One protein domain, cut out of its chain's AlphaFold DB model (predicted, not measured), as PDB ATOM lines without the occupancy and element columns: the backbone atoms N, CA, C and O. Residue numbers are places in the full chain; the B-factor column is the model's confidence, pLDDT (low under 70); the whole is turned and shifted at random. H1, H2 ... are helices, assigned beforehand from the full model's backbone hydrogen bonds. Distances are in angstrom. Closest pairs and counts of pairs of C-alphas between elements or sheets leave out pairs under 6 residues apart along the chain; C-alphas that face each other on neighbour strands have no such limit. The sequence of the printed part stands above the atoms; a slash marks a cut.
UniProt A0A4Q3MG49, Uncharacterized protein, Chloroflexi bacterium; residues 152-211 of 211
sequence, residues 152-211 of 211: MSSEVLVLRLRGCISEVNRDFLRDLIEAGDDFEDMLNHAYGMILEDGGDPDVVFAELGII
ATOM      1  N   MET A 152     -47.662   7.900 -14.260       92.56
ATOM      2  CA  MET A 152     -47.102   7.139 -15.370       92.56
ATOM      3  C   MET A 152     -46.036   7.956 -16.115       92.56
ATOM      4  O   MET A 152     -46.269   9.104 -16.492       92.56
ATOM      5  N   SER A 153     -44.881   7.335 -16.328       93.06
ATOM      6  CA  SER A 153     -43.767   7.795 -17.161       93.06
ATOM      7  C   SER A 153     -43.167   6.587 -17.882       93.06
ATOM      8  O   SER A 153     -43.532   5.447 -17.575       93.06
ATOM      9  N   SER A 154     -42.233   6.801 -18.810       93.88
ATOM     10  CA  SER A 154     -41.569   5.708 -19.535       93.88
ATOM     11  C   SER A 154     -40.834   4.747 -18.587       93.88
ATOM     12  O   SER A 154     -40.924   3.529 -18.735       93.88
ATOM     13  N   GLU A 155     -40.187   5.265 -17.543       92.94
ATOM     14  CA  GLU A 155     -39.503   4.469 -16.518       92.94
ATOM     15  C   GLU A 155     -40.498   3.691 -15.640       92.94
ATOM     16  O   GLU A 155     -40.296   2.508 -15.351       92.94
ATOM     17  N   VAL A 156     -41.608   4.326 -15.239       94.31
ATOM     18  CA  VAL A 156     -42.667   3.674 -14.447       94.31
ATOM     19  C   VAL A 156     -43.362   2.575 -15.257       94.31
ATOM     20  O   VAL A 156     -43.649   1.515 -14.702       94.31
ATOM     21  N   LEU A 157     -43.561   2.773 -16.563       94.25
ATOM     22  CA  LEU A 157     -44.063   1.759 -17.494       94.25
ATOM     23  C   LEU A 157     -43.146   0.525 -17.516       94.25
ATOM     24  O   LEU A 157     -43.607  -0.583 -17.244       94.25
ATOM     25  N   VAL A 158     -41.838   0.704 -17.732       93.62
ATOM     26  CA  VAL A 158     -40.848  -0.397 -17.750       93.62
ATOM     27  C   VAL A 158     -40.766  -1.151 -16.415       93.62
ATOM     28  O   VAL A 158     -40.510  -2.362 -16.387       93.62
ATOM     29  N   LEU A 159     -40.990  -0.465 -15.291       93.12
ATOM     30  CA  LEU A 159     -41.043  -1.078 -13.961       93.12
ATOM     31  C   LEU A 159     -42.371  -1.806 -13.683       93.12
ATOM     32  O   LEU A 159     -42.359  -2.835 -12.999       93.12
ATOM     33  N   ARG A 160     -43.500  -1.320 -14.218       93.12
ATOM     34  CA  ARG A 160     -44.815  -1.988 -14.136       93.12
ATOM     35  C   ARG A 160     -44.887  -3.236 -15.018       93.12
ATOM     36  O   ARG A 160     -45.460  -4.226 -14.586       93.12
ATOM     37  N   LEU A 161     -44.227  -3.239 -16.176       91.94
ATOM     38  CA  LEU A 161     -44.150  -4.382 -17.101       91.94
ATOM     39  C   LEU A 161     -43.301  -5.573 -16.595       91.94
ATOM     40  O   LEU A 161     -43.168  -6.581 -17.294       91.94
ATOM     41  N   ARG A 162     -42.723  -5.498 -15.385       88.25
ATOM     42  CA  ARG A 162     -41.989  -6.611 -14.754       88.25
ATOM     43  C   ARG A 162     -42.886  -7.847 -14.625       88.25
ATOM     44  O   ARG A 162     -43.919  -7.805 -13.964       88.25
ATOM     45  N   GLY A 163     -42.449  -8.960 -15.215       84.81
ATOM     46  CA  GLY A 163     -43.187 -10.227 -15.213       84.81
ATOM     47  C   GLY A 163     -44.293 -10.325 -16.272       84.81
ATOM     48  O   GLY A 163     -44.875 -11.395 -16.415       84.81
ATOM     49  N   CYS A 164     -44.556  -9.252 -17.025       88.94
ATOM     50  CA  CYS A 164     -45.481  -9.248 -18.165       88.94
ATOM     51  C   CYS A 164     -44.760  -9.441 -19.507       88.94
ATOM     52  O   CYS A 164     -45.341 -10.007 -20.426       88.94
ATOM     53  N   ILE A 165     -43.507  -8.985 -19.605       90.81
ATOM     54  CA  ILE A 165     -42.616  -9.172 -20.761       90.81
ATOM     55  C   ILE A 165     -41.235  -9.652 -20.296       90.81
ATOM     56  O   ILE A 165     -40.867  -9.482 -19.126       90.81
ATOM     57  N   SER A 166     -40.460 -10.236 -21.211       89.38
ATOM     58  CA  SER A 166     -39.102 -10.728 -20.920       89.38
ATOM     59  C   SER A 166     -38.122  -9.634 -20.446       89.38
ATOM     60  O   SER A 166     -38.266  -8.458 -20.773       89.38
ATOM     61  N   GLU A 167     -37.075 -10.020 -19.702       86.44
ATOM     62  CA  GLU A 167     -36.013  -9.094 -19.258       86.44
ATOM     63  C   GLU A 167     -35.310  -8.410 -20.444       86.44
ATOM     64  O   GLU A 167     -35.097  -7.203 -20.410       86.44
ATOM     65  N   VAL A 168     -35.075  -9.144 -21.539       90.62
ATOM     66  CA  VAL A 168     -34.506  -8.605 -22.788       90.62
ATOM     67  C   VAL A 168     -35.395  -7.509 -23.388       90.62
ATOM     68  O   VAL A 168     -34.887  -6.476 -23.819       90.62
ATOM     69  N   ASN A 169     -36.719  -7.699 -23.370       93.25
ATOM     70  CA  ASN A 169     -37.674  -6.691 -23.837       93.25
ATOM     71  C   ASN A 169     -37.668  -5.452 -22.920       93.25
ATOM     72  O   ASN A 169     -37.730  -4.324 -23.407       93.25
ATOM     73  N   ARG A 170     -37.521  -5.633 -21.597       92.19
ATOM     74  CA  ARG A 170     -37.400  -4.518 -20.636       92.19
ATOM     75  C   ARG A 170     -36.098  -3.737 -20.796       92.19
ATOM     76  O   ARG A 170     -36.134  -2.516 -20.696       92.19
ATOM     77  N   ASP A 171     -34.979  -4.409 -21.051       91.44
ATOM     78  CA  ASP A 171     -33.694  -3.746 -21.296       91.44
ATOM     79  C   ASP A 171     -33.698  -2.981 -22.622       91.44
ATOM     80  O   ASP A 171     -33.287  -1.827 -22.647       91.44
ATOM     81  N   PHE A 172     -34.289  -3.534 -23.686       94.31
ATOM     82  CA  PHE A 172     -34.515  -2.779 -24.920       94.31
ATOM     83  C   PHE A 172     -35.362  -1.513 -24.678       94.31
ATOM     84  O   PHE A 172     -35.017  -0.442 -25.167       94.31
ATOM     85  N   LEU A 173     -36.434  -1.596 -23.879       94.62
ATOM     86  CA  LEU A 173     -37.218  -0.411 -23.507       94.62
ATOM     87  C   LEU A 173     -36.400   0.603 -22.677       94.62
ATOM     88  O   LEU A 173     -36.605   1.804 -22.822       94.62
ATOM     89  N   ARG A 174     -35.452   0.162 -21.834       93.12
ATOM     90  CA  ARG A 174     -34.514   1.070 -21.137       93.12
ATOM     91  C   ARG A 174     -33.593   1.788 -22.127       93.12
ATOM     92  O   ARG A 174     -33.433   3.000 -22.010       93.12
ATOM     93  N   ASP A 175     -33.057   1.074 -23.115       94.62
ATOM     94  CA  ASP A 175     -32.203   1.652 -24.163       94.62
ATOM     95  C   ASP A 175     -32.944   2.732 -24.977       94.62
ATOM     96  O   ASP A 175     -32.349   3.754 -25.321       94.62
ATOM     97  N   LEU A 176     -34.248   2.560 -25.243       94.56
ATOM     98  CA  LEU A 176     -35.082   3.579 -25.902       94.56
ATOM     99  C   LEU A 176     -35.247   4.855 -25.058       94.56
ATOM    100  O   LEU A 176     -35.139   5.965 -25.582       94.56
ATOM    101  N   ILE A 177     -35.427   4.720 -23.739       92.69
ATOM    102  CA  ILE A 177     -35.469   5.875 -22.823       92.69
ATOM    103  C   ILE A 177     -34.127   6.625 -22.846       92.69
ATOM    104  O   ILE A 177     -34.110   7.855 -22.883       92.69
ATOM    105  N   GLU A 178     -32.996   5.908 -22.868       91.44
ATOM    106  CA  GLU A 178     -31.666   6.527 -22.982       91.44
ATOM    107  C   GLU A 178     -31.411   7.151 -24.373       91.44
ATOM    108  O   GLU A 178     -30.673   8.136 -24.474       91.44
ATOM    109  N   ALA A 179     -32.052   6.641 -25.431       92.31
ATOM    110  CA  ALA A 179     -32.050   7.241 -26.769       92.31
ATOM    111  C   ALA A 179     -32.920   8.514 -26.874       92.31
ATOM    112  O   ALA A 179     -32.675   9.349 -27.750       92.31
ATOM    113  N   GLY A 180     -33.868   8.697 -25.948       91.94
ATOM    114  CA  GLY A 180     -34.754   9.858 -25.865       91.94
ATOM    115  C   GLY A 180     -36.131   9.668 -26.505       91.94
ATOM    116  O   GLY A 180     -36.777  10.673 -26.810       91.94
ATOM    117  N   ASP A 181     -36.566   8.422 -26.709       93.25
ATOM    118  CA  ASP A 181     -37.902   8.099 -27.218       93.25
ATOM    119  C   ASP A 181     -38.991   8.522 -26.215       93.25
ATOM    120  O   ASP A 181     -38.795   8.508 -24.992       93.25
ATOM    121  N   ASP A 182     -40.152   8.934 -26.731       92.75
ATOM    122  CA  ASP A 182     -41.224   9.466 -25.897       92.75
ATOM    123  C   ASP A 182     -42.153   8.381 -25.325       92.75
ATOM    124  O   ASP A 182     -42.033   7.183 -25.589       92.75
ATOM    125  N   PHE A 183     -43.074   8.798 -24.457       93.38
ATOM    126  CA  PHE A 183     -43.966   7.877 -23.761       93.38
ATOM    127  C   PHE A 183     -44.967   7.160 -24.691       93.38
ATOM    128  O   PHE A 183     -45.375   6.039 -24.390       93.38
ATOM    129  N   GLU A 184     -45.364   7.770 -25.812       94.12
ATOM    130  CA  GLU A 184     -46.286   7.163 -26.778       94.12
ATOM    131  C   GLU A 184     -45.561   6.098 -27.614       94.12
ATOM    132  O   GLU A 184     -46.068   4.982 -27.760       94.12
ATOM    133  N   ASP A 185     -44.335   6.381 -28.064       94.75
ATOM    134  CA  ASP A 185     -43.466   5.392 -28.718       94.75
ATOM    135  C   ASP A 185     -43.190   4.193 -27.790       94.75
ATOM    136  O   ASP A 185     -43.362   3.033 -28.180       94.75
ATOM    137  N   MET A 186     -42.875   4.457 -26.519       95.50
ATOM    138  CA  MET A 186     -42.657   3.429 -25.494       95.50
ATOM    139  C   MET A 186     -43.887   2.542 -25.246       95.50
ATOM    140  O   MET A 186     -43.744   1.324 -25.099       95.50
ATOM    141  N   LEU A 187     -45.098   3.113 -25.234       95.19
ATOM    142  CA  LEU A 187     -46.342   2.338 -25.154       95.19
ATOM    143  C   LEU A 187     -46.536   1.448 -26.387       95.19
ATOM    144  O   LEU A 187     -46.877   0.275 -26.235       95.19
ATOM    145  N   ASN A 188     -46.289   1.971 -27.591       95.19
ATOM    146  CA  ASN A 188     -46.404   1.209 -28.837       95.19
ATOM    147  C   ASN A 188     -45.417   0.027 -28.878       95.19
ATOM    148  O   ASN A 188     -45.793  -1.084 -29.264       95.19
ATOM    149  N   HIS A 189     -44.177   0.234 -28.424       96.50
ATOM    150  CA  HIS A 189     -43.181  -0.830 -28.300       96.50
ATOM    151  C   HIS A 189     -43.590  -1.899 -27.276       96.50
ATOM    152  O   HIS A 189     -43.566  -3.089 -27.598       96.50
ATOM    153  N   ALA A 190     -44.037  -1.495 -26.083       95.94
ATOM    154  CA  ALA A 190     -44.527  -2.421 -25.062       95.94
ATOM    155  C   ALA A 190     -45.753  -3.230 -25.532       95.94
ATOM    156  O   ALA A 190     -45.832  -4.433 -25.276       95.94
ATOM    157  N   TYR A 191     -46.679  -2.603 -26.268       96.69
ATOM    158  CA  TYR A 191     -47.852  -3.262 -26.853       96.69
ATOM    159  C   TYR A 191     -47.438  -4.381 -27.823       96.69
ATOM    160  O   TYR A 191     -47.951  -5.498 -27.749       96.69
ATOM    161  N   GLY A 192     -46.464  -4.102 -28.698       95.88
ATOM    162  CA  GLY A 192     -45.892  -5.091 -29.614       95.88
ATOM    163  C   GLY A 192     -45.239  -6.270 -28.886       95.88
ATOM    164  O   GLY A 192     -45.525  -7.419 -29.213       95.88
ATOM    165  N   MET A 193     -44.434  -5.999 -27.854       96.44
ATOM    166  CA  MET A 193     -43.760  -7.041 -27.065       96.44
ATOM    167  C   MET A 193     -44.745  -7.978 -26.366       96.44
ATOM    168  O   MET A 193     -44.537  -9.187 -26.371       96.44
ATOM    169  N   ILE A 194     -45.839  -7.449 -25.806       95.75
ATOM    170  CA  ILE A 194     -46.863  -8.280 -25.156       95.75
ATOM    171  C   ILE A 194     -47.555  -9.197 -26.178       95.75
ATOM    172  O   ILE A 194     -47.787 -10.364 -25.870       95.75
ATOM    173  N   LEU A 195     -47.836  -8.718 -27.399       95.06
ATOM    174  CA  LEU A 195     -48.377  -9.564 -28.474       95.06
ATOM    175  C   LEU A 195     -47.401 -10.672 -28.895       95.06
ATOM    176  O   LEU A 195     -47.828 -11.798 -29.152       95.06
ATOM    177  N   GLU A 196     -46.105 -10.361 -28.983       93.31
ATOM    178  CA  GLU A 196     -45.057 -11.322 -29.352       93.31
ATOM    179  C   GLU A 196     -44.825 -12.379 -28.260       93.31
ATOM    180  O   GLU A 196     -44.705 -13.565 -28.579       93.31
ATOM    181  N   ASP A 197     -44.874 -11.978 -26.985       88.62
ATOM    182  CA  ASP A 197     -44.846 -12.869 -25.815       88.62
ATOM    183  C   ASP A 197     -46.190 -13.635 -25.624       88.62
ATOM    184  O   ASP A 197     -46.299 -14.525 -24.777       88.62
ATOM    185  N   GLY A 198     -47.207 -13.361 -26.457       89.75
ATOM    186  CA  GLY A 198     -48.473 -14.102 -26.541       89.75
ATOM    187  C   GLY A 198     -49.579 -13.646 -25.582       89.75
ATOM    188  O   GLY A 198     -50.572 -14.359 -25.415       89.75
ATOM    189  N   GLY A 199     -49.416 -12.485 -24.947       91.75
ATOM    190  CA  GLY A 199     -50.415 -11.844 -24.097       91.75
ATOM    191  C   GLY A 199     -51.427 -10.989 -24.869       91.75
ATOM    192  O   GLY A 199     -51.279 -10.716 -26.059       91.75
ATOM    193  N   ASP A 200     -52.460 -10.541 -24.155       95.94
ATOM    194  CA  ASP A 200     -53.402  -9.515 -24.613       95.94
ATOM    195  C   ASP A 200     -52.979  -8.163 -23.997       95.94
ATOM    196  O   ASP A 200     -53.083  -8.004 -22.774       95.94
ATOM    197  N   PRO A 201     -52.454  -7.204 -24.784       95.62
ATOM    198  CA  PRO A 201     -51.927  -5.956 -24.238       95.62
ATOM    199  C   PRO A 201     -52.999  -5.066 -23.615       95.62
ATOM    200  O   PRO A 201     -52.696  -4.374 -22.646       95.62
ATOM    201  N   ASP A 202     -54.242  -5.104 -24.108       95.56
ATOM    202  CA  ASP A 202     -55.340  -4.310 -23.547       95.56
ATOM    203  C   ASP A 202     -55.655  -4.797 -22.120       95.56
ATOM    204  O   ASP A 202     -55.863  -3.995 -21.207       95.56
ATOM    205  N   VAL A 203     -55.622  -6.120 -21.907       95.12
ATOM    206  CA  VAL A 203     -55.783  -6.738 -20.578       95.12
ATOM    207  C   VAL A 203     -54.593  -6.410 -19.676       95.12
ATOM    208  O   VAL A 203     -54.796  -5.931 -18.561       95.12
ATOM    209  N   VAL A 204     -53.360  -6.611 -20.150       94.00
ATOM    210  CA  VAL A 204     -52.141  -6.358 -19.360       94.00
ATOM    211  C   VAL A 204     -52.032  -4.886 -18.955       94.00
ATOM    212  O   VAL A 204     -51.743  -4.584 -17.798       94.00
ATOM    213  N   PHE A 205     -52.299  -3.948 -19.866       94.69
ATOM    214  CA  PHE A 205     -52.254  -2.519 -19.553       94.69
ATOM    215  C   PHE A 205     -53.354  -2.106 -18.566       94.69
ATOM    216  O   PHE A 205     -53.079  -1.298 -17.676       94.69
ATOM    217  N   ALA A 206     -54.556  -2.683 -18.653       92.56
ATOM    218  CA  ALA A 206     -55.618  -2.442 -17.676       92.56
ATOM    219  C   ALA A 206     -55.268  -3.004 -16.282       92.56
ATOM    220  O   ALA A 206     -55.452  -2.317 -15.277       92.56
ATOM    221  N   GLU A 207     -54.708  -4.218 -16.199       90.88
ATOM    222  CA  GLU A 207     -54.260  -4.828 -14.933       90.88
ATOM    223  C   GLU A 207     -53.118  -4.043 -14.266       90.88
ATOM    224  O   GLU A 207     -53.056  -3.951 -13.040       90.88
ATOM    225  N   LEU A 208     -52.240  -3.430 -15.065       88.75
ATOM    226  CA  LEU A 208     -51.149  -2.571 -14.597       88.75
ATOM    227  C   LEU A 208     -51.563  -1.106 -14.359       88.75
ATOM    228  O   LEU A 208     -50.721  -0.293 -13.957       88.75
ATOM    229  N   GLY A 209     -52.826  -0.741 -14.608       85.88
ATOM    230  CA  GLY A 209     -53.328   0.630 -14.477       85.88
ATOM    231  C   GLY A 209     -52.585   1.628 -15.372       85.88
ATOM    232  O   GLY A 209     -52.195   2.700 -14.901       85.88
ATOM    233  N   ILE A 210     -52.313   1.232 -16.618       85.88
ATOM    234  CA  ILE A 210     -51.656   2.038 -17.658       85.88
ATOM    235  C   ILE A 210     -52.692   2.780 -18.524       85.88
ATOM    236  O   ILE A 210     -52.407   3.892 -18.972       85.88
ATOM    237  N   ILE A 211     -53.887   2.199 -18.713       70.75
ATOM    238  CA  ILE A 211     -55.012   2.730 -19.512       70.75
ATOM    239  C   ILE A 211     -56.345   2.671 -18.754       70.75
ATOM    240  O   ILE A 211     -56.488   1.776 -17.892       70.75
TER     241      ILE A 211
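This is residues 152 to 211 of the 211 residues of an uncharacterized protein of Chloroflexi bacterium (UniProt A0A4Q3MG49). Three helices, H1, H2 and H3, make a small bundle in which their centres form a triangle and the chain turns back on itself from each helix to the next, while the short helix H4 is set crosswise at the corner after H3, on the side of H3 away from H2. H1 is about half as long as its two partners, and H2 and H3 make the long hairpin of the bundle. The printed part has 60 residues with four named helices, in the order H1, H2, H3, H4, and no named strand; its class is all helix. It is compact, with a radius of gyration of the C-alphas of 10.3 A and spans of 28 by 21 by 16 A.

H1 covers residues 154 to 160 and measures 9.9 A from first to last C-alpha; it begins at C-alpha 154, at (-41.569, 5.708, -19.535). H2 covers residues 167 to 179 and measures 18.4 A. H3, the longest helix with 14 residues, covers residues 183 to 196 and measures 20.0 A, beginning at C-alpha 183, at (-43.966, 7.877, -23.761). H4 covers residues 201 to 207, measures 9.7 A and ends at C-alpha 207, at (-54.260, -4.828, -14.933).

H1 and H2 form a helical hairpin and touch, their closest C-alphas being those of Val 158 and Arg 170, 6.1 A apart. They run opposite ways at a shallow tilt of 16 degrees. H2 and H3 form a second helical hairpin and touch, with the C-alphas of Asn 169 and Met 193 closest, at 6.9 A. They run opposite ways at a shallow tilt of 20 degrees. H1 and H3 are close but not clearly touching; their closest C-alphas, of Ser 154 and Phe 183, are 5.3 A apart. They run the same way at a steep tilt of 37 degrees, only just beyond shallow. H3 and H4 only just touch, and only at the corner by their link, with 3 pairs of C-alphas within 8 A; H3 does so with residues 191 to 195 alone. The closest C-alphas there are those of Tyr 191 and Pro 201, 5.5 A apart, and the lines are about perpendicular at 72 degrees, only just beyond steep. H4 is apart from H1 and from H2. In H1, H2, H3 and H4 every O i to N i+4 pair is within hydrogen-bond range.

The two C-alphas farthest apart are those of Ala 179 and Val 203, at 28.2 A, while those of Met 152 and Ile 211, the first and last printed, are 10.0 A apart. Residue 211 is the chain's last residue. The printed part has no cut. The links from H2 to H3 and from H3 to H4 are tight, the link from H1 to H2 is short, and no link is long. The mean pLDDT of the printed part is 92.4, and no printed residue is under 70.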